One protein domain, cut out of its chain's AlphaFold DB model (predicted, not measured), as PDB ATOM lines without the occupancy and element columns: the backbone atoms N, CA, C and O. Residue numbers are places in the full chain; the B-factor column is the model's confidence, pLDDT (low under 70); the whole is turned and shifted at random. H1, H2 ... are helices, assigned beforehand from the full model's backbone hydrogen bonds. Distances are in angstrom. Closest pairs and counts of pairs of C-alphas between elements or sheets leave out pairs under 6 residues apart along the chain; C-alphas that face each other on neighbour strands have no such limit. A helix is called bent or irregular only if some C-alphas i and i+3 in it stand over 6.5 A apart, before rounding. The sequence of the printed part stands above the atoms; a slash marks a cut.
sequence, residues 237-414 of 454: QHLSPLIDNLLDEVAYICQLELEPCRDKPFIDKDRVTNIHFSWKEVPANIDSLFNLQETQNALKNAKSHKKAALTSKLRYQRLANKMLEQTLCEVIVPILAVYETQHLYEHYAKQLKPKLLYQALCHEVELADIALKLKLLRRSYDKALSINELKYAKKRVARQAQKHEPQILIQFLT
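What this domain is: This is residues 237 to 414 of the 454 residues of an uncharacterized protein of Candidatus Thiomargarita nelsonii (UniProt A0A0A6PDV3). Two helical lobes sit end to end in a loose, flattened model. In one, the long helix H4 packs with H1, H2, H3 and H9; in the other, H5, H6 and H8 pack together, with H7 towards the far end. A long loop leaves the first lobe, and its residues 268 to 273 stick out. The printed part has 178 residues with nine named helices, H1 to H9 in chain order, and no named strand: all helix. It is loose, with a radius of gyration of the C-alphas of 21.8 A and spans of 68 by 54 by 27 A.

Where its parts are: H4, residues 304 to 327, is 35.5 A long and only just irregular: C-alphas 305 and 308 are 6.7 A apart. Before it come H1, residues 237 to 253, 25.3 A long from C-alpha 237 at (-31.042, -49.881, -58.711), H2, 283 to 290, and H3, 292 to 301. After it come H5, 329 to 347, 28.4 A, irregular with C-alphas 330 and 333 7.6 A apart, H6, 354 to 361, H7, 367 to 376, H8, 388 to 402, 21.7 A, and H9, 406 to 414, ending at C-alpha 414 (-25.327, -35.586, -50.927).

How they stand to each other: H3 and H4 form a helical hairpin at a shallow tilt of 12 degrees, closest at the C-alphas of Leu 299 and Lys 307, 6.0 A. With residues 316 to 327 alone, H4 touches H1, closest at the C-alphas of Val 250 and Ala 320, 5.8 A. H2 touches H9, closest at the C-alphas of Pro 283 and Thr 414, 5.1 A. H5 touches H8 at a shallow tilt of 27 degrees, opposite ways, closest at the C-alphas of Val 333 and Ala 401, 5.8 A. H6 touches H5, closest at the C-alphas of Thr 341 and Tyr 358, 5.6 A. H7 and H8 are near each other, with 6 pairs of C-alphas within 10 A. Every O i to N i+4 pair is within hydrogen-bond range in H2, H3, H6, H7, H8 and H9; H1 has 11 of 13, H4 18 of 20 and H5 12 of 15.

The domain as a whole: The C-alphas farthest apart, of His 305 and Ser 380, are 70.1 A apart. The printed part has no cut. The links H1 to H2 and H7 to H8 are long. Residues 259 to 274 and 378 to 384 have pLDDT under 70.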
ATOM      1  N   GLN A 237     -29.739 -49.219 -58.773       86.56
ATOM      2  CA  GLN A 237     -31.042 -49.881 -58.711       86.56
ATOM      3  C   GLN A 237     -31.420 -50.301 -57.286       86.56
ATOM      4  O   GLN A 237     -32.590 -50.214 -56.924       86.56
ATOM      5  N   HIS A 238     -30.444 -50.719 -56.476       88.56
ATOM      6  CA  HIS A 238     -30.668 -51.088 -55.077       88.56
ATOM      7  C   HIS A 238     -30.657 -49.870 -54.150       88.56
ATOM      8  O   HIS A 238     -31.509 -49.748 -53.270       88.56
ATOM      9  N   LEU A 239     -29.725 -48.940 -54.369       91.94
ATOM     10  CA  LEU A 239     -29.561 -47.769 -53.511       91.94
ATOM     11  C   LEU A 239     -30.689 -46.745 -53.670       91.94
ATOM     12  O   LEU A 239     -31.082 -46.144 -52.677       91.94
ATOM     13  N   SER A 240     -31.228 -46.555 -54.880       91.56
ATOM     14  CA  SER A 240     -32.287 -45.561 -55.127       91.56
ATOM     15  C   SER A 240     -33.544 -45.797 -54.278       91.56
ATOM     16  O   SER A 240     -33.870 -44.908 -53.498       91.56
ATOM     17  N   PRO A 241     -34.217 -46.969 -54.325       91.44
ATOM     18  CA  PRO A 241     -35.411 -47.202 -53.508       91.44
ATOM     19  C   PRO A 241     -35.104 -47.197 -52.005       91.44
ATOM     20  O   PRO A 241     -35.925 -46.757 -51.205       91.44
ATOM     21  N   LEU A 242     -33.917 -47.662 -51.607       93.75
ATOM     22  CA  LEU A 242     -33.475 -47.654 -50.215       93.75
ATOM     23  C   LEU A 242     -33.332 -46.221 -49.677       93.75
ATOM     24  O   LEU A 242     -33.825 -45.914 -48.593       93.75
ATOM     25  N   ILE A 243     -32.699 -45.334 -50.448       95.06
ATOM     26  CA  ILE A 243     -32.533 -43.919 -50.099       95.06
ATOM     27  C   ILE A 243     -33.867 -43.173 -50.194       95.06
ATOM     28  O   ILE A 243     -34.165 -42.357 -49.324       95.06
ATOM     29  N   ASP A 244     -34.698 -43.479 -51.189       92.56
ATOM     30  CA  ASP A 244     -36.024 -42.879 -51.327       92.56
ATOM     31  C   ASP A 244     -36.909 -43.172 -50.115       92.56
ATOM     32  O   ASP A 244     -37.515 -42.239 -49.580       92.56
ATOM     33  N   ASN A 245     -36.937 -44.427 -49.653       94.38
ATOM     34  CA  ASN A 245     -37.682 -44.834 -48.460       94.38
ATOM     35  C   ASN A 245     -37.134 -44.161 -47.196       94.38
ATOM     36  O   ASN A 245     -37.906 -43.647 -46.389       94.38
ATOM     37  N   LEU A 246     -35.804 -44.102 -47.040       95.62
ATOM     38  CA  LEU A 246     -35.171 -43.384 -45.930       95.62
ATOM     39  C   LEU A 246     -35.620 -41.917 -45.889       95.62
ATOM     40  O   LEU A 246     -35.967 -41.406 -44.825       95.62
ATOM     41  N   LEU A 247     -35.614 -41.233 -47.035       94.88
ATOM     42  CA  LEU A 247     -36.005 -39.826 -47.112       94.88
ATOM     43  C   LEU A 247     -37.506 -39.621 -46.862       94.88
ATOM     44  O   LEU A 247     -37.864 -38.607 -46.266       94.88
ATOM     45  N   ASP A 248     -38.368 -40.571 -47.237       93.19
ATOM     46  CA  ASP A 248     -39.795 -40.539 -46.879       93.19
ATOM     47  C   ASP A 248     -40.015 -40.693 -45.372       93.19
ATOM     48  O   ASP A 248     -40.782 -39.938 -44.770       93.19
ATOM     49  N   GLU A 249     -39.313 -41.625 -44.727       93.19
ATOM     50  CA  GLU A 249     -39.415 -41.800 -43.279       93.19
ATOM     51  C   GLU A 249     -38.868 -40.582 -42.515       93.19
ATOM     52  O   GLU A 249     -39.469 -40.136 -41.532       93.19
ATOM     53  N   VAL A 250     -37.760 -39.997 -42.986       93.31
ATOM     54  CA  VAL A 250     -37.218 -38.748 -42.433       93.31
ATOM     55  C   VAL A 250     -38.206 -37.602 -42.625       93.31
ATOM     56  O   VAL A 250     -38.440 -36.853 -41.677       93.31
ATOM     57  N   ALA A 251     -38.833 -37.483 -43.796       91.38
ATOM     58  CA  ALA A 251     -39.848 -36.465 -44.046       91.38
ATOM     59  C   ALA A 251     -41.042 -36.592 -43.095       91.38
ATOM     60  O   ALA A 251     -41.492 -35.592 -42.532       91.38
ATOM     61  N   TYR A 252     -41.501 -37.823 -42.859       90.25
ATOM     62  CA  TYR A 252     -42.577 -38.118 -41.919       90.25
ATOM     63  C   TYR A 252     -42.213 -37.725 -40.478       90.25
ATOM     64  O   TYR A 252     -42.994 -37.064 -39.793       90.25
ATOM     65  N   ILE A 253     -41.012 -38.080 -40.010       89.50
ATOM     66  CA  ILE A 253     -40.557 -37.772 -38.642       89.50
ATOM     67  C   ILE A 253     -40.323 -36.271 -38.444       89.50
ATOM     68  O   ILE A 253     -40.648 -35.737 -37.382       89.50
ATOM     69  N   CYS A 254     -39.771 -35.598 -39.453       85.75
ATOM     70  CA  CYS A 254     -39.532 -34.158 -39.445       85.75
ATOM     71  C   CYS A 254     -40.802 -33.334 -39.714       85.75
ATOM     72  O   CYS A 254     -40.729 -32.110 -39.628       85.75
ATOM     73  N   GLN A 255     -41.936 -33.985 -40.012       83.75
ATOM     74  CA  GLN A 255     -43.225 -33.354 -40.328       83.75
ATOM     75  C   GLN A 255     -43.097 -32.305 -41.438       83.75
ATOM     76  O   GLN A 255     -43.601 -31.194 -41.311       83.75
ATOM     77  N   LEU A 256     -42.376 -32.646 -42.508       84.00
ATOM     78  CA  LEU A 256     -42.162 -31.723 -43.618       84.00
ATOM     79  C   LEU A 256     -43.493 -31.387 -44.301       84.00
ATOM     80  O   LEU A 256     -44.224 -32.280 -44.731       84.00
ATOM     81  N   GLU A 257     -43.778 -30.095 -44.438       76.44
ATOM     82  CA  GLU A 257     -44.854 -29.599 -45.293       76.44
ATOM     83  C   GLU A 257     -44.363 -29.653 -46.735       76.44
ATOM     84  O   GLU A 257     -43.709 -28.743 -47.238       76.44
ATOM     85  N   LEU A 258     -44.624 -30.785 -47.380       74.00
ATOM     86  CA  LEU A 258     -44.343 -30.966 -48.792       74.00
ATOM     87  C   LEU A 258     -45.563 -30.492 -49.577       74.00
ATOM     88  O   LEU A 258     -46.628 -31.110 -49.521       74.00
ATOM     89  N   GLU A 259     -45.408 -29.400 -50.316       61.12
ATOM     90  CA  GLU A 259     -46.377 -29.045 -51.345       61.12
ATOM     91  C   GLU A 259     -46.417 -30.187 -52.382       61.12
ATOM     92  O   GLU A 259     -45.370 -30.698 -52.799       61.12
ATOM     93  N   PRO A 260     -47.606 -30.672 -52.781       54.31
ATOM     94  CA  PRO A 260     -47.693 -31.672 -53.832       54.31
ATOM     95  C   PRO A 260     -47.089 -31.076 -55.105       54.31
ATOM     96  O   PRO A 260     -47.525 -30.008 -55.531       54.31
ATOM     97  N   CYS A 261     -46.107 -31.767 -55.700       46.81
ATOM     98  CA  CYS A 261     -45.408 -31.333 -56.912       46.81
ATOM     99  C   CYS A 261     -46.433 -30.880 -57.965       46.81
ATOM    100  O   CYS A 261     -47.158 -31.703 -58.534       46.81
ATOM    101  N   ARG A 262     -46.561 -29.557 -58.152       44.28
ATOM    102  CA  ARG A 262     -47.718 -28.963 -58.842       44.28
ATOM    103  C   ARG A 262     -47.710 -29.211 -60.346       44.28
ATOM    104  O   ARG A 262     -48.768 -29.158 -60.964       44.28
ATOM    105  N   ASP A 263     -46.568 -29.594 -60.906       41.97
ATOM    106  CA  ASP A 263     -46.412 -29.797 -62.336       41.97
ATOM    107  C   ASP A 263     -45.796 -31.163 -62.626       41.97
ATOM    108  O   ASP A 263     -44.593 -31.386 -62.481       41.97
ATOM    109  N   LYS A 264     -46.626 -32.084 -63.131       41.06
ATOM    110  CA  LYS A 264     -46.104 -33.138 -64.004       41.06
ATOM    111  C   LYS A 264     -45.523 -32.424 -65.223       41.06
ATOM    112  O   LYS A 264     -46.221 -31.567 -65.769       41.06
ATOM    113  N   PRO A 265     -44.300 -32.744 -65.673       44.06
ATOM    114  CA  PRO A 265     -43.818 -32.191 -66.927       44.06
ATOM    115  C   PRO A 265     -44.863 -32.498 -68.009       44.06
ATOM    116  O   PRO A 265     -45.169 -33.663 -68.267       44.06
ATOM    117  N   PHE A 266     -45.474 -31.464 -68.602       40.62
ATOM    118  CA  PHE A 266     -46.298 -31.635 -69.797       40.62
ATOM    119  C   PHE A 266     -45.341 -31.803 -70.971       40.62
ATOM    120  O   PHE A 266     -45.116 -30.895 -71.768       40.62
ATOM    121  N   ILE A 267     -44.712 -32.965 -71.005       48.59
ATOM    122  CA  ILE A 267     -44.009 -33.467 -72.166       48.59
ATOM    123  C   ILE A 267     -44.942 -34.517 -72.760       48.59
ATOM    124  O   ILE A 267     -45.656 -35.211 -72.032       48.59
ATOM    125  N   ASP A 268     -45.005 -34.531 -74.086       40.66
ATOM    126  CA  ASP A 268     -45.867 -35.387 -74.892       40.66
ATOM    127  C   ASP A 268     -45.996 -36.790 -74.272       40.66
ATOM    128  O   ASP A 268     -44.986 -37.455 -74.023       40.66
ATOM    129  N   LYS A 269     -47.233 -37.214 -73.964       41.78
ATOM    130  CA  LYS A 269     -47.532 -38.432 -73.178       41.78
ATOM    131  C   LYS A 269     -46.922 -39.709 -73.769       41.78
ATOM    132  O   LYS A 269     -46.853 -40.719 -73.075       41.78
ATOM    133  N   ASP A 270     -46.474 -39.640 -75.016       43.84
ATOM    134  CA  ASP A 270     -46.026 -40.774 -75.805       43.84
ATOM    135  C   ASP A 270     -44.494 -40.941 -75.855       43.84
ATOM    136  O   ASP A 270     -44.030 -41.902 -76.471       43.84
ATOM    137  N   ARG A 271     -43.685 -40.049 -75.245       47.94
ATOM    138  CA  ARG A 271     -42.206 -40.108 -75.380       47.94
ATOM    139  C   ARG A 271     -41.375 -40.090 -74.088       47.94
ATOM    140  O   ARG A 271     -40.333 -40.744 -74.078       47.94
ATOM    141  N   VAL A 272     -41.855 -39.510 -72.982       49.47
ATOM    142  CA  VAL A 272     -41.089 -39.516 -71.717       49.47
ATOM    143  C   VAL A 272     -41.399 -40.742 -70.873       49.47
ATOM    144  O   VAL A 272     -42.526 -40.963 -70.428       49.47
ATOM    145  N   THR A 273     -40.357 -41.476 -70.506       49.72
ATOM    146  CA  THR A 273     -40.365 -42.381 -69.356       49.72
ATOM    147  C   THR A 273     -40.561 -41.585 -68.057       49.72
ATOM    148  O   THR A 273     -39.565 -41.185 -67.480       49.72
ATOM    149  N   ASN A 274     -41.797 -41.299 -67.610       59.44
ATOM    150  CA  ASN A 274     -42.176 -40.773 -66.272       59.44
ATOM    151  C   ASN A 274     -41.025 -40.161 -65.416       59.44
ATOM    152  O   ASN A 274     -40.741 -40.645 -64.317       59.44
ATOM    153  N   ILE A 275     -40.337 -39.111 -65.892       73.31
ATOM    154  CA  ILE A 275     -39.265 -38.469 -65.115       73.31
ATOM    155  C   ILE A 275     -39.947 -37.591 -64.068       73.31
ATOM    156  O   ILE A 275     -40.516 -36.547 -64.382       73.31
ATOM    157  N   HIS A 276     -39.921 -38.037 -62.816       78.56
ATOM    158  CA  HIS A 276     -40.475 -37.307 -61.681       78.56
ATOM    159  C   HIS A 276     -39.362 -36.540 -60.968       78.56
ATOM    160  O   HIS A 276     -38.402 -37.166 -60.534       78.56
ATOM    161  N   PHE A 277     -39.481 -35.223 -60.808       83.31
ATOM    162  CA  PHE A 277     -38.534 -34.414 -60.033       83.31
ATOM    163  C   PHE A 277     -39.006 -34.324 -58.578       83.31
ATOM    164  O   PHE A 277     -40.173 -34.037 -58.327       83.31
ATOM    165  N   SER A 278     -38.119 -34.597 -57.619       87.19
ATOM    166  CA  SER A 278     -38.463 -34.628 -56.190       87.19
ATOM    167  C   SER A 278     -37.549 -33.729 -55.363       87.19
ATOM    168  O   SER A 278     -36.364 -33.592 -55.661       87.19
ATOM    169  N   TRP A 279     -38.067 -33.188 -54.257       90.38
ATOM    170  CA  TRP A 279     -37.269 -32.475 -53.248       90.38
ATOM    171  C   TRP A 279     -36.098 -33.324 -52.714       90.38
ATOM    172  O   TRP A 279     -35.069 -32.782 -52.305       90.38
ATOM    173  N   LYS A 280     -36.235 -34.658 -52.755       91.62
ATOM    174  CA  LYS A 280     -35.221 -35.640 -52.337       91.62
ATOM    175  C   LYS A 280     -33.901 -35.505 -53.099       91.62
ATOM    176  O   LYS A 280     -32.839 -35.804 -52.566       91.62
ATOM    177  N   GLU A 281     -33.963 -35.016 -54.333       91.50
ATOM    178  CA  GLU A 281     -32.819 -34.866 -55.235       91.50
ATOM    179  C   GLU A 281     -32.110 -33.509 -55.100       91.50
ATOM    180  O   GLU A 281     -31.230 -33.173 -55.895       91.50
ATOM    181  N   VAL A 282     -32.485 -32.692 -54.112       92.25
ATOM    182  CA  VAL A 282     -31.845 -31.399 -53.860       92.25
ATOM    183  C   VAL A 282     -30.782 -31.561 -52.765       92.25
ATOM    184  O   VAL A 282     -31.128 -31.755 -51.601       92.25
ATOM    185  N   PRO A 283     -29.480 -31.417 -53.083       92.81
ATOM    186  CA  PRO A 283     -28.404 -31.636 -52.111       92.81
ATOM    187  C   PRO A 283     -28.481 -30.716 -50.884       92.81
ATOM    188  O   PRO A 283     -28.196 -31.146 -49.772       92.81
ATOM    189  N   ALA A 284     -28.956 -29.477 -51.062       92.19
ATOM    190  CA  ALA A 284     -29.150 -28.530 -49.962       92.19
ATOM    191  C   ALA A 284     -30.166 -29.025 -48.913       92.19
ATOM    192  O   ALA A 284     -30.053 -28.694 -47.731       92.19
ATOM    193  N   ASN A 285     -31.133 -29.857 -49.318       93.94
ATOM    194  CA  ASN A 285     -32.078 -30.468 -48.386       93.94
ATOM    195  C   ASN A 285     -31.390 -31.529 -47.522       93.94
ATOM    196  O   ASN A 285     -31.705 -31.638 -46.339       93.94
ATOM    197  N   ILE A 286     -30.413 -32.259 -48.071       94.50
ATOM    198  CA  ILE A 286     -29.606 -33.219 -47.305       94.50
ATOM    199  C   ILE A 286     -28.805 -32.489 -46.226       94.50
ATOM    200  O   ILE A 286     -28.845 -32.881 -45.059       94.50
ATOM    201  N   ASP A 287     -28.161 -31.376 -46.577       91.06
ATOM    202  CA  ASP A 287     -27.448 -30.556 -45.596       91.06
ATOM    203  C   ASP A 287     -28.405 -30.053 -44.502       91.06
ATOM    204  O   ASP A 287     -28.141 -30.224 -43.310       91.06
ATOM    205  N   SER A 288     -29.579 -29.534 -44.880       91.38
ATOM    206  CA  SER A 288     -30.582 -29.066 -43.915       91.38
ATOM    207  C   SER A 288     -31.064 -30.176 -42.967       91.38
ATOM    208  O   SER A 288     -31.205 -29.928 -41.763       91.38
ATOM    209  N   LEU A 289     -31.275 -31.396 -43.472       93.06
ATOM    210  CA  LEU A 289     -31.859 -32.525 -42.735       93.06
ATOM    211  C   LEU A 289     -30.852 -33.339 -41.912       93.06
ATOM    212  O   LEU A 289     -31.245 -33.941 -40.913       93.06
ATOM    213  N   PHE A 290     -29.571 -33.354 -42.284       94.12
ATOM    214  CA  PHE A 290     -28.582 -34.239 -41.655       94.12
ATOM    215  C   PHE A 290     -27.391 -33.504 -41.018       94.12
ATOM    216  O   PHE A 290     -26.747 -34.068 -40.128       94.12
ATOM    217  N   ASN A 291     -27.102 -32.245 -41.378       91.31
ATOM    218  CA  ASN A 291     -25.922 -31.532 -40.873       91.31
ATOM    219  C   ASN A 291     -26.088 -31.046 -39.419       91.31
ATOM    220  O   ASN A 291     -26.588 -29.953 -39.139       91.31
ATOM    221  N   LEU A 292     -25.607 -31.860 -38.475       91.44
ATOM    222  CA  LEU A 292     -25.611 -31.545 -37.041       91.44
ATOM    223  C   LEU A 292     -24.659 -30.402 -36.675       91.44
ATOM    224  O   LEU A 292     -24.945 -29.633 -35.755       91.44
ATOM    225  N   GLN A 293     -23.503 -30.324 -37.335       90.12
ATOM    226  CA  GLN A 293     -22.428 -29.409 -36.954       90.12
ATOM    227  C   GLN A 293     -22.828 -27.957 -37.218       90.12
ATOM    228  O   GLN A 293     -22.609 -27.088 -36.372       90.12
ATOM    229  N   GLU A 294     -23.462 -27.704 -38.361       88.06
ATOM    230  CA  GLU A 294     -23.966 -26.383 -38.718       88.06
ATOM    231  C   GLU A 294     -25.034 -25.901 -37.729       88.06
ATOM    232  O   GLU A 294     -24.903 -24.817 -37.156       88.06
ATOM    233  N   THR A 295     -26.027 -26.743 -37.419       89.94
ATOM    234  CA  THR A 295     -27.076 -26.417 -36.439       89.94
ATOM    235  C   THR A 295     -26.499 -26.174 -35.040       89.94
ATOM    236  O   THR A 295     -26.918 -25.245 -34.348       89.94
ATOM    237  N   GLN A 296     -25.503 -26.957 -34.611       91.44
ATOM    238  CA  GLN A 296     -24.824 -26.746 -33.326       91.44
ATOM    239  C   GLN A 296     -24.081 -25.408 -33.273       91.44
ATOM    240  O   GLN A 296     -24.133 -24.712 -32.256       91.44
ATOM    241  N   ASN A 297     -23.398 -25.033 -34.352       90.75
ATOM    242  CA  ASN A 297     -22.710 -23.749 -34.443       90.75
ATOM    243  C   ASN A 297     -23.707 -22.583 -34.457       90.75
ATOM    244  O   ASN A 297     -23.509 -21.602 -33.738       90.75
ATOM    245  N   ALA A 298     -24.816 -22.717 -35.190       88.50
ATOM    246  CA  ALA A 298     -25.903 -21.744 -35.176       88.50
ATOM    247  C   ALA A 298     -26.501 -21.582 -33.769       88.50
ATOM    248  O   ALA A 298     -26.735 -20.458 -33.327       88.50
ATOM    249  N   LEU A 299     -26.681 -22.680 -33.025       90.25
ATOM    250  CA  LEU A 299     -27.226 -22.666 -31.665       90.25
ATOM    251  C   LEU A 299     -26.320 -21.926 -30.668       90.25
ATOM    252  O   LEU A 299     -26.829 -21.180 -29.827       90.25
ATOM    253  N   LYS A 300     -24.993 -22.088 -30.775       90.38
ATOM    254  CA  LYS A 300     -24.015 -21.365 -29.936       90.38
ATOM    255  C   LYS A 300     -24.145 -19.848 -30.087       90.38
ATOM    256  O   LYS A 300     -24.043 -19.127 -29.099       90.38
ATOM    257  N   ASN A 301     -24.437 -19.389 -31.302       88.25
ATOM    258  CA  ASN A 301     -24.510 -17.971 -31.654       88.25
ATOM    259  C   ASN A 301     -25.948 -17.410 -31.642       88.25
ATOM    260  O   ASN A 301     -26.164 -16.231 -31.922       88.25
ATOM    261  N   ALA A 302     -26.954 -18.236 -31.335       85.75
ATOM    262  CA  ALA A 302     -28.358 -17.862 -31.452       85.75
ATOM    263  C   ALA A 302     -28.861 -17.002 -30.283       85.75
ATOM    264  O   ALA A 302     -28.591 -17.257 -29.107       85.75
ATOM    265  N   LYS A 303     -29.710 -16.022 -30.611       85.44
ATOM    266  CA  LYS A 303     -30.527 -15.278 -29.638       85.44
ATOM    267  C   LYS A 303     -31.586 -16.199 -29.011       85.44
ATOM    268  O   LYS A 303     -32.025 -17.152 -29.650       85.44
ATOM    269  N   SER A 304     -32.044 -15.872 -27.796       78.50
ATOM    270  CA  SER A 304     -32.970 -16.701 -26.991       78.50
ATOM    271  C   SER A 304     -34.179 -17.239 -27.780       78.50
ATOM    272  O   SER A 304     -34.452 -18.435 -27.747       78.50
ATOM    273  N   HIS A 305     -34.820 -16.395 -28.596       77.44
ATOM    274  CA  HIS A 305     -36.011 -16.760 -29.374       77.44
ATOM    275  C   HIS A 305     -35.766 -17.802 -30.485       77.44
ATOM    276  O   HIS A 305     -36.701 -18.496 -30.863       77.44
ATOM    277  N   LYS A 306     -34.534 -17.954 -31.000       83.19
ATOM    278  CA  LYS A 306     -34.196 -18.971 -32.023       83.19
ATOM    279  C   LYS A 306     -33.640 -20.266 -31.432       83.19
ATOM    280  O   LYS A 306     -33.541 -21.264 -32.141       83.19
ATOM    281  N   LYS A 307     -33.269 -20.276 -30.145       85.75
ATOM    282  CA  LYS A 307     -32.646 -21.449 -29.507       85.75
ATOM    283  C   LYS A 307     -33.589 -22.645 -29.425       85.75
ATOM    284  O   LYS A 307     -33.133 -23.766 -29.627       85.75
ATOM    285  N   ALA A 308     -34.875 -22.413 -29.153       85.88
ATOM    286  CA  ALA A 308     -35.874 -23.479 -29.083       85.88
ATOM    287  C   ALA A 308     -35.983 -24.225 -30.424       85.88
ATOM    288  O   ALA A 308     -35.761 -25.433 -30.457       85.88
ATOM    289  N   ALA A 309     -36.177 -23.487 -31.523       86.12
ATOM    290  CA  ALA A 309     -36.271 -24.056 -32.866       86.12
ATOM    291  C   ALA A 309     -34.992 -24.805 -33.283       86.12
ATOM    292  O   ALA A 309     -35.035 -25.933 -33.752       86.12
ATOM    293  N   LEU A 310     -33.812 -24.230 -33.034       88.50
ATOM    294  CA  LEU A 310     -32.545 -24.902 -33.357       88.50
ATOM    295  C   LEU A 310     -32.310 -26.175 -32.525       88.50
ATOM    296  O   LEU A 310     -31.672 -27.115 -32.997       88.50
ATOM    297  N   THR A 311     -32.815 -26.222 -31.289       89.94
ATOM    298  CA  THR A 311     -32.702 -27.406 -30.423       89.94
ATOM    299  C   THR A 311     -33.607 -28.539 -30.908       89.94
ATOM    300  O   THR A 311     -33.180 -29.695 -30.935       89.94
ATOM    301  N   SER A 312     -34.831 -28.210 -31.319       87.62
ATOM    302  CA  SER A 312     -35.771 -29.141 -31.942       87.62
ATOM    303  C   SER A 312     -35.237 -29.662 -33.281       87.62
ATOM    304  O   SER A 312     -35.106 -30.879 -33.434       87.62
ATOM    305  N   LYS A 313     -34.765 -28.782 -34.175       90.62
ATOM    306  CA  LYS A 313     -34.079 -29.160 -35.422       90.62
ATOM    307  C   LYS A 313     -32.943 -30.144 -35.157       90.62
ATOM    308  O   LYS A 313     -32.890 -31.207 -35.769       90.62
ATOM    309  N   LEU A 314     -32.083 -29.864 -34.175       92.06
ATOM    310  CA  LEU A 314     -30.979 -30.757 -33.812       92.06
ATOM    311  C   LEU A 314     -31.457 -32.136 -33.323       92.06
ATOM    312  O   LEU A 314     -30.796 -33.146 -33.575       92.06
ATOM    313  N   ARG A 315     -32.592 -32.209 -32.616       91.88
ATOM    314  CA  ARG A 315     -33.196 -33.483 -32.191       91.88
ATOM    315  C   ARG A 315     -33.621 -34.313 -33.401       91.88
ATOM    316  O   ARG A 315     -33.298 -35.499 -33.438       91.88
ATOM    317  N   TYR A 316     -34.297 -33.707 -34.373       92.06
ATOM    318  CA  TYR A 316     -34.735 -34.398 -35.587       92.06
ATOM    319  C   TYR A 316     -33.556 -34.828 -36.465       92.06
ATOM    320  O   TYR A 316     -33.489 -35.990 -36.854       92.06
ATOM    321  N   GLN A 317     -32.551 -33.968 -36.649       93.19
ATOM    322  CA  GLN A 317     -31.330 -34.322 -37.383       93.19
ATOM    323  C   GLN A 317     -30.584 -35.513 -36.743       93.19
ATOM    324  O   GLN A 317     -29.994 -36.334 -37.444       93.19
ATOM    325  N   ARG A 318     -30.595 -35.656 -35.407       94.00
ATOM    326  CA  ARG A 318     -30.000 -36.829 -34.729       94.00
ATOM    327  C   ARG A 318     -30.767 -38.116 -35.020       94.00
ATOM    328  O   ARG A 318     -30.145 -39.162 -35.177       94.00
ATOM    329  N   LEU A 319     -32.098 -38.045 -35.067       93.94
ATOM    330  CA  LEU A 319     -32.935 -39.186 -35.439       93.94
ATOM    331  C   LEU A 319     -32.685 -39.577 -36.899       93.94
ATOM    332  O   LEU A 319     -32.413 -40.744 -37.157       93.94
ATOM    333  N   ALA A 320     -32.667 -38.602 -37.811       94.38
ATOM    334  CA  ALA A 320     -32.387 -38.825 -39.225       94.38
ATOM    335  C   ALA A 320     -31.010 -39.478 -39.446       94.38
ATOM    336  O   ALA A 320     -30.913 -40.480 -40.146       94.38
ATOM    337  N   ASN A 321     -29.956 -38.996 -38.774       94.56
ATOM    338  CA  ASN A 321     -28.626 -39.616 -38.856       94.56
ATOM    339  C   ASN A 321     -28.608 -41.064 -38.348       94.56
ATOM    340  O   ASN A 321     -27.988 -41.920 -38.968       94.56
ATOM    341  N   LYS A 322     -29.331 -41.367 -37.263       94.56
ATOM    342  CA  LYS A 322     -29.444 -42.748 -36.775       94.56
ATOM    343  C   LYS A 322     -30.113 -43.660 -37.809       94.56
ATOM    344  O   LYS A 322     -29.703 -44.804 -37.967       94.56
ATOM    345  N   MET A 323     -31.133 -43.163 -38.507       95.44
ATOM    346  CA  MET A 323     -31.805 -43.911 -39.571       95.44
ATOM    347  C   MET A 323     -30.896 -44.099 -40.783       95.44
ATOM    348  O   MET A 323     -30.839 -45.197 -41.327       95.44
ATOM    349  N   LEU A 324     -30.127 -43.074 -41.158       95.62
ATOM    350  CA  LEU A 324     -29.127 -43.157 -42.222       95.62
ATOM    351  C   LEU A 324     -28.082 -44.244 -41.929       95.62
ATOM    352  O   LEU A 324     -27.833 -45.096 -42.778       95.62
ATOM    353  N   GLU A 325     -27.524 -44.258 -40.714       94.12
ATOM    354  CA  GLU A 325     -26.570 -45.284 -40.267       94.12
ATOM    355  C   GLU A 325     -27.175 -46.693 -40.310       94.12
ATOM    356  O   GLU A 325     -26.525 -47.633 -40.765       94.12
ATOM    357  N   GLN A 326     -28.426 -46.847 -39.866       94.19
ATOM    358  CA  GLN A 326     -29.133 -48.130 -39.898       94.19
ATOM    359  C   GLN A 326     -29.407 -48.602 -41.327       94.19
ATOM    360  O   GLN A 326     -29.223 -49.777 -41.629       94.19
ATOM    361  N   THR A 327     -29.812 -47.691 -42.208       94.31
ATOM    362  CA  THR A 327     -30.190 -48.014 -43.588       94.31
ATOM    363  C   THR A 327     -28.962 -48.367 -44.429       94.31
ATOM    364  O   THR A 327     -29.007 -49.287 -45.238       94.31
ATOM    365  N   LEU A 328     -27.834 -47.679 -44.217       93.75
ATOM    366  CA  LEU A 328     -26.603 -47.885 -44.988       93.75
ATOM    367  C   LEU A 328     -25.608 -48.855 -44.334       93.75
ATOM    368  O   LEU A 328     -24.484 -48.992 -44.823       93.75
ATOM    369  N   CYS A 329     -25.987 -49.539 -43.250       91.31
ATOM    370  CA  CYS A 329     -25.058 -50.381 -42.493       91.31
ATOM    371  C   CYS A 329     -24.440 -51.512 -43.337       91.31
ATOM    372  O   CYS A 329     -23.242 -51.771 -43.225       91.31
ATOM    373  N   GLU A 330     -25.219 -52.130 -44.228       90.12
ATOM    374  CA  GLU A 330     -24.765 -53.238 -45.083       90.12
ATOM    375  C   GLU A 330     -23.867 -52.774 -46.241       90.12
ATOM    376  O   GLU A 330     -23.038 -53.534 -46.738       90.12
ATOM    377  N   VAL A 331     -23.976 -51.505 -46.642       92.94
ATOM    378  CA  VAL A 331     -23.239 -50.928 -47.777       92.94
ATOM    379  C   VAL A 331     -22.094 -50.010 -47.349       92.94
ATOM    380  O   VAL A 331     -21.457 -49.370 -48.186       92.94
ATOM    381  N   ILE A 332     -21.760 -49.970 -46.058       93.56
ATOM    382  CA  ILE A 332     -20.755 -49.041 -45.539       93.56
ATOM    383  C   ILE A 332     -19.341 -49.308 -46.068       93.56
ATOM    384  O   ILE A 332     -18.604 -48.373 -46.380       93.56
ATOM    385  N   VAL A 333     -18.966 -50.582 -46.213       94.31
ATOM    386  CA  VAL A 333     -17.671 -50.980 -46.785       94.31
ATOM    387  C   VAL A 333     -17.581 -50.551 -48.255       94.31
ATOM    388  O   VAL A 333     -16.612 -49.867 -48.587       94.31
ATOM    389  N   PRO A 334     -18.578 -50.851 -49.117       94.06
ATOM    390  CA  PRO A 334     -18.669 -50.279 -50.460       94.06
ATOM    391  C   PRO A 334     -18.547 -48.751 -50.518       94.06
ATOM    392  O   PRO A 334     -17.762 -48.244 -51.319       94.06
ATOM    393  N   ILE A 335     -19.256 -48.013 -49.653       94.81
ATOM    394  CA  ILE A 335     -19.196 -46.539 -49.610       94.81
ATOM    395  C   ILE A 335     -17.760 -46.066 -49.351       94.81
ATOM    396  O   ILE A 335     -17.221 -45.246 -50.093       94.81
ATOM    397  N   LEU A 336     -17.110 -46.608 -48.319       95.31
ATOM    398  CA  LEU A 336     -15.732 -46.253 -47.970       95.31
ATOM    399  C   LEU A 336     -14.740 -46.647 -49.073       95.31
ATOM    400  O   LEU A 336     -13.810 -45.898 -49.380       95.31
ATOM    401  N   ALA A 337     -14.954 -47.806 -49.700       94.88
ATOM    402  CA  ALA A 337     -14.129 -48.287 -50.798       94.88
ATOM    403  C   ALA A 337     -14.175 -47.350 -52.011       94.88
ATOM    404  O   ALA A 337     -13.146 -47.154 -52.659       94.88
ATOM    405  N   VAL A 338     -15.321 -46.736 -52.314       94.00
ATOM    406  CA  VAL A 338     -15.440 -45.758 -53.404       94.00
ATOM    407  C   VAL A 338     -14.556 -44.536 -53.175       94.00
ATOM    408  O   VAL A 338     -13.794 -44.159 -54.069       94.00
ATOM    409  N   TYR A 339     -14.604 -43.943 -51.983       94.44
ATOM    410  CA  TYR A 339     -13.791 -42.766 -51.676       94.44
ATOM    411  C   TYR A 339     -12.290 -43.082 -51.690       94.44
ATOM    412  O   TYR A 339     -11.489 -42.326 -52.239       94.44
ATOM    413  N   GLU A 340     -11.896 -44.244 -51.169       94.88
ATOM    414  CA  GLU A 340     -10.500 -44.687 -51.196       94.88
ATOM    415  C   GLU A 340     -10.033 -45.067 -52.619       94.88
ATOM    416  O   GLU A 340      -8.867 -44.872 -52.974       94.88
ATOM    417  N   THR A 341     -10.940 -45.540 -53.482       95.00
ATOM    418  CA  THR A 341     -10.638 -45.863 -54.889       95.00
ATOM    419  C   THR A 341     -10.123 -44.649 -55.653       95.00
ATOM    420  O   THR A 341      -9.185 -44.786 -56.437       95.00
ATOM    421  N   GLN A 342     -10.676 -43.459 -55.406       92.94
ATOM    422  CA  GLN A 342     -10.215 -42.225 -56.044       92.94
ATOM    423  C   GLN A 342      -8.751 -41.921 -55.702       92.94
ATOM    424  O   GLN A 342      -7.948 -41.644 -56.597       92.94
ATOM    425  N   HIS A 343      -8.384 -42.026 -54.423       92.44
ATOM    426  CA  HIS A 343      -7.010 -41.821 -53.965       92.44
ATOM    427  C   HIS A 343      -6.048 -42.834 -54.607       92.44
ATOM    428  O   HIS A 343      -4.998 -42.464 -55.138       92.44
ATOM    429  N   LEU A 344      -6.437 -44.112 -54.641       92.69
ATOM    430  CA  LEU A 344      -5.644 -45.166 -55.275       92.69
ATOM    431  C   LEU A 344      -5.508 -44.981 -56.787       92.69
ATOM    432  O   LEU A 344      -4.449 -45.264 -57.349       92.69
ATOM    433  N   TYR A 345      -6.559 -44.514 -57.458       91.31
ATOM    434  CA  TYR A 345      -6.542 -44.292 -58.899       91.31
ATOM    435  C   TYR A 345      -5.488 -43.252 -59.295       91.31
ATOM    436  O   TYR A 345      -4.736 -43.465 -60.252       91.31
ATOM    437  N   GLU A 346      -5.372 -42.172 -58.518       88.81
ATOM    438  CA  GLU A 346      -4.323 -41.166 -58.698       88.81
ATOM    439  C   GLU A 346      -2.942 -41.695 -58.278       88.81
ATOM    440  O   GLU A 346      -1.973 -41.520 -59.020       88.81
ATOM    441  N   HIS A 347      -2.843 -42.428 -57.159       88.69
ATOM    442  CA  HIS A 347      -1.589 -43.052 -56.713       88.69
ATOM    443  C   HIS A 347      -0.977 -43.974 -57.782       88.69
ATOM    444  O   HIS A 347       0.228 -43.948 -58.028       88.69
ATOM    445  N   TYR A 348      -1.813 -44.763 -58.462       87.69
ATOM    446  CA  TYR A 348      -1.401 -45.652 -59.551       87.69
ATOM    447  C   TYR A 348      -1.363 -44.964 -60.924       87.69
ATOM    448  O   TYR A 348      -1.379 -45.646 -61.953       87.69
ATOM    449  N   ALA A 349      -1.324 -43.628 -60.962       82.56
ATOM    450  CA  ALA A 349      -1.206 -42.821 -62.176       82.56
ATOM    451  C   ALA A 349      -2.207 -43.224 -63.276       82.56
ATOM    452  O   ALA A 349      -1.869 -43.248 -64.465       82.56
ATOM    453  N   LYS A 350      -3.439 -43.580 -62.881       85.81
ATOM    454  CA  LYS A 350      -4.539 -43.958 -63.787       85.81
ATOM    455  C   LYS A 350      -4.234 -45.168 -64.674       85.81
ATOM    456  O   LYS A 350      -4.783 -45.317 -65.767       85.81
ATOM    457  N   GLN A 351      -3.313 -46.032 -64.244       83.12
ATOM    458  CA  GLN A 351      -2.934 -47.226 -65.003       83.12
ATOM    459  C   GLN A 351      -3.861 -48.417 -64.736       83.12
ATOM    460  O   GLN A 351      -4.017 -49.280 -65.601       83.12
ATOM    461  N   LEU A 352      -4.490 -48.457 -63.560       87.88
ATOM    462  CA  LEU A 352      -5.477 -49.467 -63.189       87.88
ATOM    463  C   LEU A 352      -6.895 -48.933 -63.376       87.88
ATOM    464  O   LEU A 352      -7.167 -47.771 -63.097       87.88
ATOM    465  N   LYS A 353      -7.813 -49.800 -63.812       89.56
ATOM    466  CA  LYS A 353      -9.234 -49.446 -63.920       89.56
ATOM    467  C   LYS A 353      -9.822 -49.204 -62.518       89.56
ATOM    468  O   LYS A 353      -9.616 -50.063 -61.658       89.56
ATOM    469  N   PRO A 354     -10.621 -48.142 -62.300       92.12
ATOM    470  CA  PRO A 354     -11.254 -47.870 -61.005       92.12
ATOM    471  C   PRO A 354     -12.088 -49.037 -60.466       92.12
ATOM    472  O   PRO A 354     -11.946 -49.381 -59.298       92.12
ATOM    473  N   LYS A 355     -12.855 -49.733 -61.327       90.94
ATOM    474  CA  LYS A 355     -13.619 -50.935 -60.931       90.94
ATOM    475  C   LYS A 355     -12.722 -51.986 -60.271       90.94
ATOM    476  O   LYS A 355     -13.058 -52.489 -59.213       90.94
ATOM    477  N   LEU A 356     -11.541 -52.259 -60.831       91.38
ATOM    478  CA  LEU A 356     -10.625 -53.261 -60.273       91.38
ATOM    479  C   LEU A 356     -10.101 -52.865 -58.882       91.38
ATOM    480  O   LEU A 356      -9.938 -53.727 -58.025       91.38
ATOM    481  N   LEU A 357      -9.822 -51.576 -58.669       93.31
ATOM    482  CA  LEU A 357      -9.376 -51.055 -57.374       93.31
ATOM    483  C   LEU A 357     -10.489 -51.163 -56.328       93.31
ATOM    484  O   LEU A 357     -10.249 -51.693 -55.247       93.31
ATOM    485  N   TYR A 358     -11.701 -50.743 -56.688       93.44
ATOM    486  CA  TYR A 358     -12.891 -50.878 -55.853       93.44
ATOM    487  C   TYR A 358     -13.145 -52.339 -55.451       93.44
ATOM    488  O   TYR A 358     -13.221 -52.653 -54.266       93.44
ATOM    489  N   GLN A 359     -13.164 -53.256 -56.420       92.06
ATOM    490  CA  GLN A 359     -13.401 -54.683 -56.178       92.06
ATOM    491  C   GLN A 359     -12.366 -55.299 -55.224       92.06
ATOM    492  O   GLN A 359     -12.693 -56.128 -54.377       92.06
ATOM    493  N   ALA A 360     -11.110 -54.859 -55.302       92.44
ATOM    494  CA  ALA A 360     -10.057 -55.306 -54.393       92.44
ATOM    495  C   ALA A 360     -10.297 -54.880 -52.935       92.44
ATOM    496  O   ALA A 360     -10.006 -55.641 -51.997       92.44
ATOM    497  N   LEU A 361     -10.808 -53.656 -52.750       93.69
ATOM    498  CA  LEU A 361     -11.175 -53.103 -51.448       93.69
ATOM    499  C   LEU A 361     -12.403 -53.818 -50.873       93.69
ATOM    500  O   LEU A 361     -12.403 -54.135 -49.687       93.69
ATOM    501  N   CYS A 362     -13.372 -54.172 -51.722       90.62
ATOM    502  CA  CYS A 362     -14.572 -54.931 -51.355       90.62
ATOM    503  C   CYS A 362     -14.352 -56.448 -51.205       90.62
ATOM    504  O   CYS A 362     -15.304 -57.168 -50.939       90.62
ATOM    505  N   HIS A 363     -13.115 -56.948 -51.328       86.62
ATOM    506  CA  HIS A 363     -12.785 -58.384 -51.273       86.62
ATOM    507  C   HIS A 363     -13.378 -59.247 -52.405       86.62
ATOM    508  O   HIS A 363     -13.411 -60.465 -52.285       86.62
ATOM    509  N   GLU A 364     -13.765 -58.645 -53.528       84.56
ATOM    510  CA  GLU A 364     -14.262 -59.370 -54.709       84.56
ATOM    511  C   GLU A 364     -13.127 -59.912 -55.598       84.56
ATOM    512  O   GLU A 364     -13.347 -60.791 -56.427       84.56
ATOM    513  N   VAL A 365     -11.907 -59.375 -55.457       87.50
ATOM    514  CA  VAL A 365     -10.730 -59.767 -56.253       87.50
ATOM    515  C   VAL A 365      -9.513 -59.987 -55.358       87.50
ATOM    516  O   VAL A 365      -9.232 -59.200 -54.444       87.50
ATOM    517  N   GLU A 366      -8.742 -61.028 -55.674       88.44
ATOM    518  CA  GLU A 366      -7.505 -61.362 -54.979       88.44
ATOM    519  C   GLU A 366      -6.388 -60.344 -55.249       88.44
ATOM    520  O   GLU A 366      -6.094 -59.945 -56.380       88.44
ATOM    521  N   LEU A 367      -5.683 -59.944 -54.186       88.44
ATOM    522  CA  LEU A 367      -4.587 -58.972 -54.293       88.44
ATOM    523  C   LEU A 367      -3.405 -59.503 -55.118       88.44
ATOM    524  O   LEU A 367      -2.628 -58.711 -55.659       88.44
ATOM    525  N   ALA A 368      -3.261 -60.829 -55.212       86.44
ATOM    526  CA  ALA A 368      -2.241 -61.481 -56.024       86.44
ATOM    527  C   ALA A 368      -2.410 -61.151 -57.518       86.44
ATOM    528  O   ALA A 368      -1.434 -60.791 -58.179       86.44
ATOM    529  N   ASP A 369      -3.646 -61.158 -58.020       86.25
ATOM    530  CA  ASP A 369      -3.952 -60.893 -59.430       86.25
ATOM    531  C   ASP A 369      -3.648 -59.444 -59.815       86.25
ATOM    532  O   ASP A 369      -3.132 -59.145 -60.897       86.25
ATOM    533  N   ILE A 370      -3.915 -58.516 -58.897       86.75
ATOM    534  CA  ILE A 370      -3.616 -57.095 -59.091       86.75
ATOM    535  C   ILE A 370      -2.109 -56.857 -59.036       86.75
ATOM    536  O   ILE A 370      -1.577 -56.102 -59.852       86.75
ATOM    537  N   ALA A 371      -1.393 -57.539 -58.137       86.06
ATOM    538  CA  ALA A 371       0.062 -57.466 -58.080       86.06
ATOM    539  C   ALA A 371       0.715 -57.959 -59.384       86.06
ATOM    540  O   ALA A 371       1.696 -57.363 -59.833       86.06
ATOM    541  N   LEU A 372       0.165 -59.000 -60.022       84.75
ATOM    542  CA  LEU A 372       0.612 -59.450 -61.344       84.75
ATOM    543  C   LEU A 372       0.377 -58.376 -62.416       84.75
ATOM    544  O   LEU A 372       1.303 -58.048 -63.158       84.75
ATOM    545  N   LYS A 373      -0.810 -57.756 -62.452       85.00
ATOM    546  CA  LYS A 373      -1.106 -56.653 -63.386       85.00
ATOM    547  C   LYS A 373      -0.172 -55.455 -63.188       85.00
ATOM    548  O   LYS A 373       0.338 -54.920 -64.166       85.00
ATOM    549  N   LEU A 374       0.115 -55.070 -61.944       84.25
ATOM    550  CA  LEU A 374       1.050 -53.981 -61.635       84.25
ATOM    551  C   LEU A 374       2.477 -54.274 -62.118       84.25
ATOM    552  O   LEU A 374       3.145 -53.374 -62.624       84.25
ATOM    553  N   LYS A 375       2.939 -55.529 -62.021       80.56
ATOM    554  CA  LYS A 375       4.247 -55.936 -62.563       80.56
ATOM    555  C   LYS A 375       4.311 -55.796 -64.087       80.56
ATOM    556  O   LYS A 375       5.348 -55.387 -64.603       80.56
ATOM    557  N   LEU A 376       3.219 -56.110 -64.789       79.75
ATOM    558  CA  LEU A 376       3.127 -56.027 -66.253       79.75
ATOM    559  C   LEU A 376       3.029 -54.586 -66.773       79.75
ATOM    560  O   LEU A 376       3.444 -54.309 -67.893       79.75
ATOM    561  N   LEU A 377       2.511 -53.658 -65.965       73.56
ATOM    562  CA  LEU A 377       2.372 -52.239 -66.319       73.56
ATOM    563  C   LEU A 377       3.686 -51.443 -66.231       73.56
ATOM    564  O   LEU A 377       3.716 -50.243 -66.510       73.56
ATOM    565  N   ARG A 378       4.788 -52.105 -65.872       64.12
ATOM    566  CA  ARG A 378       6.113 -51.503 -65.747       64.12
ATOM    567  C   ARG A 378       6.634 -51.012 -67.104       64.12
ATOM    568  O   ARG A 378       6.834 -51.800 -68.024       64.12
ATOM    569  N   ARG A 379       6.954 -49.719 -67.199       59.19
ATOM    570  CA  ARG A 379       7.845 -49.190 -68.246       59.19
ATOM    571  C   ARG A 379       9.302 -49.413 -67.837       59.19
ATOM    572  O   ARG A 379       9.615 -49.391 -66.649       59.19
ATOM    573  N   SER A 380      10.199 -49.581 -68.808       49.03
ATOM    574  CA  SER A 380      11.615 -49.933 -68.596       49.03
ATOM    575  C   SER A 380      12.390 -48.978 -67.671       49.03
ATOM    576  O   SER A 380      13.401 -49.383 -67.106       49.03
ATOM    577  N   TYR A 381      11.901 -47.746 -67.475       49.75
ATOM    578  CA  TYR A 381      12.553 -46.690 -66.691       49.75
ATOM    579  C   TYR A 381      11.759 -46.219 -65.453       49.75
ATOM    580  O   TYR A 381      12.248 -45.362 -64.722       49.75
ATOM    581  N   ASP A 382      10.575 -46.782 -65.176       62.66
ATOM    582  CA  ASP A 382       9.746 -46.372 -64.030       62.66
ATOM    583  C   ASP A 382       9.982 -47.261 -62.794       62.66
ATOM    584  O   ASP A 382      10.191 -48.478 -62.895       62.66
ATOM    585  N   LYS A 383       9.915 -46.655 -61.597       63.16
ATOM    586  CA  LYS A 383       9.875 -47.396 -60.323       63.16
ATOM    587  C   LYS A 383       8.658 -48.326 -60.325       63.16
ATOM    588  O   LYS A 383       7.567 -47.926 -60.723       63.16
ATOM    589  N   ALA A 384       8.839 -49.562 -59.863       64.00
ATOM    590  CA  ALA A 384       7.749 -50.530 -59.795       64.00
ATOM    591  C   ALA A 384       6.615 -50.007 -58.896       64.00
ATOM    592  O   ALA A 384       6.852 -49.646 -57.741       64.00
ATOM    593  N   LEU A 385       5.387 -49.993 -59.422       76.38
ATOM    594  CA  LEU A 385       4.198 -49.669 -58.639       76.38
ATOM    595  C   LEU A 385       3.982 -50.758 -57.582       76.38
ATOM    596  O   LEU A 385       3.858 -51.941 -57.899       76.38
ATOM    597  N   SER A 386       3.971 -50.357 -56.312       84.06
ATOM    598  CA  SER A 386       3.857 -51.285 -55.188       84.06
ATOM    599  C   SER A 386       2.399 -51.612 -54.868       84.06
ATOM    600  O   SER A 386       1.538 -50.735 -54.827       84.06
ATOM    601  N   ILE A 387       2.127 -52.879 -54.545       89.44
ATOM    602  CA  ILE A 387       0.822 -53.334 -54.031       89.44
ATOM    603  C   ILE A 387       0.567 -52.877 -52.583       89.44
ATOM    604  O   ILE A 387      -0.533 -53.036 -52.059       89.44
ATOM    605  N   ASN A 388       1.588 -52.349 -51.898       91.00
ATOM    606  CA  ASN A 388       1.494 -52.020 -50.477       91.00
ATOM    607  C   ASN A 388       0.444 -50.945 -50.200       91.00
ATOM    608  O   ASN A 388      -0.277 -51.077 -49.216       91.00
ATOM    609  N   GLU A 389       0.301 -49.947 -51.076       91.88
ATOM    610  CA  GLU A 389      -0.704 -48.900 -50.877       91.88
ATOM    611  C   GLU A 389      -2.124 -49.469 -50.918       91.88
ATOM    612  O   GLU A 389      -2.912 -49.202 -50.016       91.88
ATOM    613  N   LEU A 390      -2.423 -50.368 -51.861       92.94
ATOM    614  CA  LEU A 390      -3.705 -51.074 -51.895       92.94
ATOM    615  C   LEU A 390      -3.943 -51.925 -50.631       92.94
ATOM    616  O   LEU A 390      -5.055 -51.967 -50.105       92.94
ATOM    617  N   LYS A 391      -2.901 -52.575 -50.092       93.38
ATOM    618  CA  LYS A 391      -2.993 -53.316 -48.818       93.38
ATOM    619  C   LYS A 391      -3.288 -52.392 -47.634       93.38
ATOM    620  O   LYS A 391      -4.055 -52.770 -46.747       93.38
ATOM    621  N   TYR A 392      -2.671 -51.211 -47.593       94.50
ATOM    622  CA  TYR A 392      -2.918 -50.223 -46.544       94.50
ATOM    623  C   TYR A 392      -4.319 -49.626 -46.659       94.50
ATOM    624  O   TYR A 392      -5.026 -49.597 -45.655       94.50
ATOM    625  N   ALA A 393      -4.749 -49.265 -47.866       95.19
ATOM    626  CA  ALA A 393      -6.103 -48.812 -48.170       95.19
ATOM    627  C   ALA A 393      -7.163 -49.813 -47.699       95.19
ATOM    628  O   ALA A 393      -8.071 -49.456 -46.954       95.19
ATOM    629  N   LYS A 394      -6.986 -51.102 -48.004       94.88
ATOM    630  CA  LYS A 394      -7.890 -52.165 -47.542       94.88
ATOM    631  C   LYS A 394      -8.001 -52.231 -46.014       94.88
ATOM    632  O   LYS A 394      -9.093 -52.363 -45.467       94.88
ATOM    633  N   LYS A 395      -6.878 -52.079 -45.299       94.31
ATOM    634  CA  LYS A 395      -6.871 -51.992 -43.826       94.31
ATOM    635  C   LYS A 395      -7.535 -50.709 -43.314       94.31
ATOM    636  O   LYS A 395      -8.175 -50.763 -42.267       94.31
ATOM    637  N   ARG A 396      -7.372 -49.571 -44.003       94.38
ATOM    638  CA  ARG A 396      -8.037 -48.303 -43.655       94.38
ATOM    639  C   ARG A 396      -9.551 -48.436 -43.772       94.38
ATOM    640  O   ARG A 396     -10.227 -48.171 -42.784       94.38
ATOM    641  N   VAL A 397     -10.046 -48.947 -44.900       95.12
ATOM    642  CA  VAL A 397     -11.479 -49.196 -45.136       95.12
ATOM    643  C   VAL A 397     -12.063 -50.098 -44.049       95.12
ATOM    644  O   VAL A 397     -13.050 -49.731 -43.422       95.12
ATOM    645  N   ALA A 398     -11.417 -51.227 -43.733       93.38
ATOM    646  CA  ALA A 398     -11.890 -52.131 -42.680       93.38
ATOM    647  C   ALA A 398     -11.942 -51.475 -41.285       93.38
ATOM    648  O   ALA A 398     -12.877 -51.709 -40.521       93.38
ATOM    649  N   ARG A 399     -10.954 -50.636 -40.940       93.88
ATOM    650  CA  ARG A 399     -10.939 -49.895 -39.665       93.88
ATOM    651  C   ARG A 399     -12.026 -48.825 -39.615       93.88
ATOM    652  O   ARG A 399     -12.702 -48.701 -38.600       93.88
ATOM    653  N   GLN A 400     -12.198 -48.073 -40.700       93.75
ATOM    654  CA  GLN A 400     -13.240 -47.054 -40.804       93.75
ATOM    655  C   GLN A 400     -14.636 -47.676 -40.796       93.75
ATOM    656  O   GLN A 400     -15.522 -47.124 -40.169       93.75
ATOM    657  N   ALA A 401     -14.834 -48.856 -41.385       92.12
ATOM    658  CA  ALA A 401     -16.125 -49.543 -41.340       92.12
ATOM    659  C   ALA A 401     -16.563 -49.887 -39.902       92.12
ATOM    660  O   ALA A 401     -17.748 -49.825 -39.592       92.12
ATOM    661  N   GLN A 402     -15.616 -50.191 -39.004       90.75
ATOM    662  CA  GLN A 402     -15.909 -50.457 -37.586       90.75
ATOM    663  C   GLN A 402     -16.280 -49.190 -36.804       90.75
ATOM    664  O   GLN A 402     -17.086 -49.247 -35.878       90.75
ATOM    665  N   LYS A 403     -15.670 -48.053 -37.147       90.25
ATOM    666  CA  LYS A 403     -15.910 -46.758 -36.504       90.25
ATOM    667  C   LYS A 403     -15.815 -45.656 -37.550       90.25
ATOM    668  O   LYS A 403     -14.767 -45.031 -37.716       90.25
ATOM    669  N   HIS A 404     -16.911 -45.464 -38.269       88.12
ATOM    670  CA  HIS A 404     -16.989 -44.489 -39.343       88.12
ATOM    671  C   HIS A 404     -17.366 -43.118 -38.788       88.12
ATOM    672  O   HIS A 404     -17.971 -42.992 -37.723       88.12
ATOM    673  N   GLU A 405     -17.001 -42.079 -39.528       89.00
ATOM    674  CA  GLU A 405     -17.461 -40.727 -39.248       89.00
ATOM    675  C   GLU A 405     -18.837 -40.528 -39.902       89.00
ATOM    676  O   GLU A 405     -18.960 -40.764 -41.108       89.00
ATOM    677  N   PRO A 406     -19.867 -40.059 -39.168       87.56
ATOM    678  CA  PRO A 406     -21.206 -39.841 -39.732       87.56
ATOM    679  C   PRO A 406     -21.209 -38.909 -40.952       87.56
ATOM    680  O   PRO A 406     -22.020 -39.061 -41.860       87.56
ATOM    681  N   GLN A 407     -20.252 -37.974 -41.010       91.12
ATOM    682  CA  GLN A 407     -20.086 -37.042 -42.125       91.12
ATOM    683  C   GLN A 407     -19.853 -37.745 -43.467       91.12
ATOM    684  O   GLN A 407     -20.308 -37.236 -44.487       91.12
ATOM    685  N   ILE A 408     -19.216 -38.922 -43.478       93.25
ATOM    686  CA  ILE A 408     -18.987 -39.688 -44.710       93.25
ATOM    687  C   ILE A 408     -20.317 -40.171 -45.300       93.25
ATOM    688  O   ILE A 408     -20.495 -40.134 -46.515       93.25
ATOM    689  N   LEU A 409     -21.270 -40.593 -44.462       94.75
ATOM    690  CA  LEU A 409     -22.584 -41.045 -44.927       94.75
ATOM    691  C   LEU A 409     -23.424 -39.884 -45.464       94.75
ATOM    692  O   LEU A 409     -24.095 -40.036 -46.482       94.75
ATOM    693  N   ILE A 410     -23.347 -38.716 -44.818       95.00
ATOM    694  CA  ILE A 410     -24.001 -37.494 -45.302       95.00
ATOM    695  C   ILE A 410     -23.394 -37.087 -46.646       95.00
ATOM    696  O   ILE A 410     -24.127 -36.863 -47.601       95.00
ATOM    697  N   GLN A 411     -22.062 -37.066 -46.754       95.19
ATOM    698  CA  GLN A 411     -21.370 -36.753 -48.004       95.19
ATOM    699  C   GLN A 411     -21.750 -37.729 -49.123       95.19
ATOM    700  O   GLN A 411     -22.001 -37.304 -50.252       95.19
ATOM    701  N   PHE A 412     -21.828 -39.024 -48.811       96.25
ATOM    702  CA  PHE A 412     -22.300 -40.044 -49.741       96.25
ATOM    703  C   PHE A 412     -23.715 -39.743 -50.221       96.25
ATOM    704  O   PHE A 412     -23.938 -39.693 -51.430       96.25
ATOM    705  N   LEU A 413     -24.643 -39.483 -49.299       96.56
ATOM    706  CA  LEU A 413     -26.026 -39.168 -49.630       96.56
ATOM    707  C   LEU A 413     -26.114 -37.909 -50.506       96.56
ATOM    708  O   LEU A 413     -26.746 -37.950 -51.556       96.56
ATOM    709  N   THR A 414     -25.406 -36.834 -50.150       96.50
ATOM    710  CA  THR A 414     -25.327 -35.586 -50.927       96.50
ATOM    711  C   THR A 414     -24.801 -35.831 -52.345       96.50
ATOM    712  O   THR A 414     -25.381 -35.339 -53.318       96.50
TER     713      THR A 414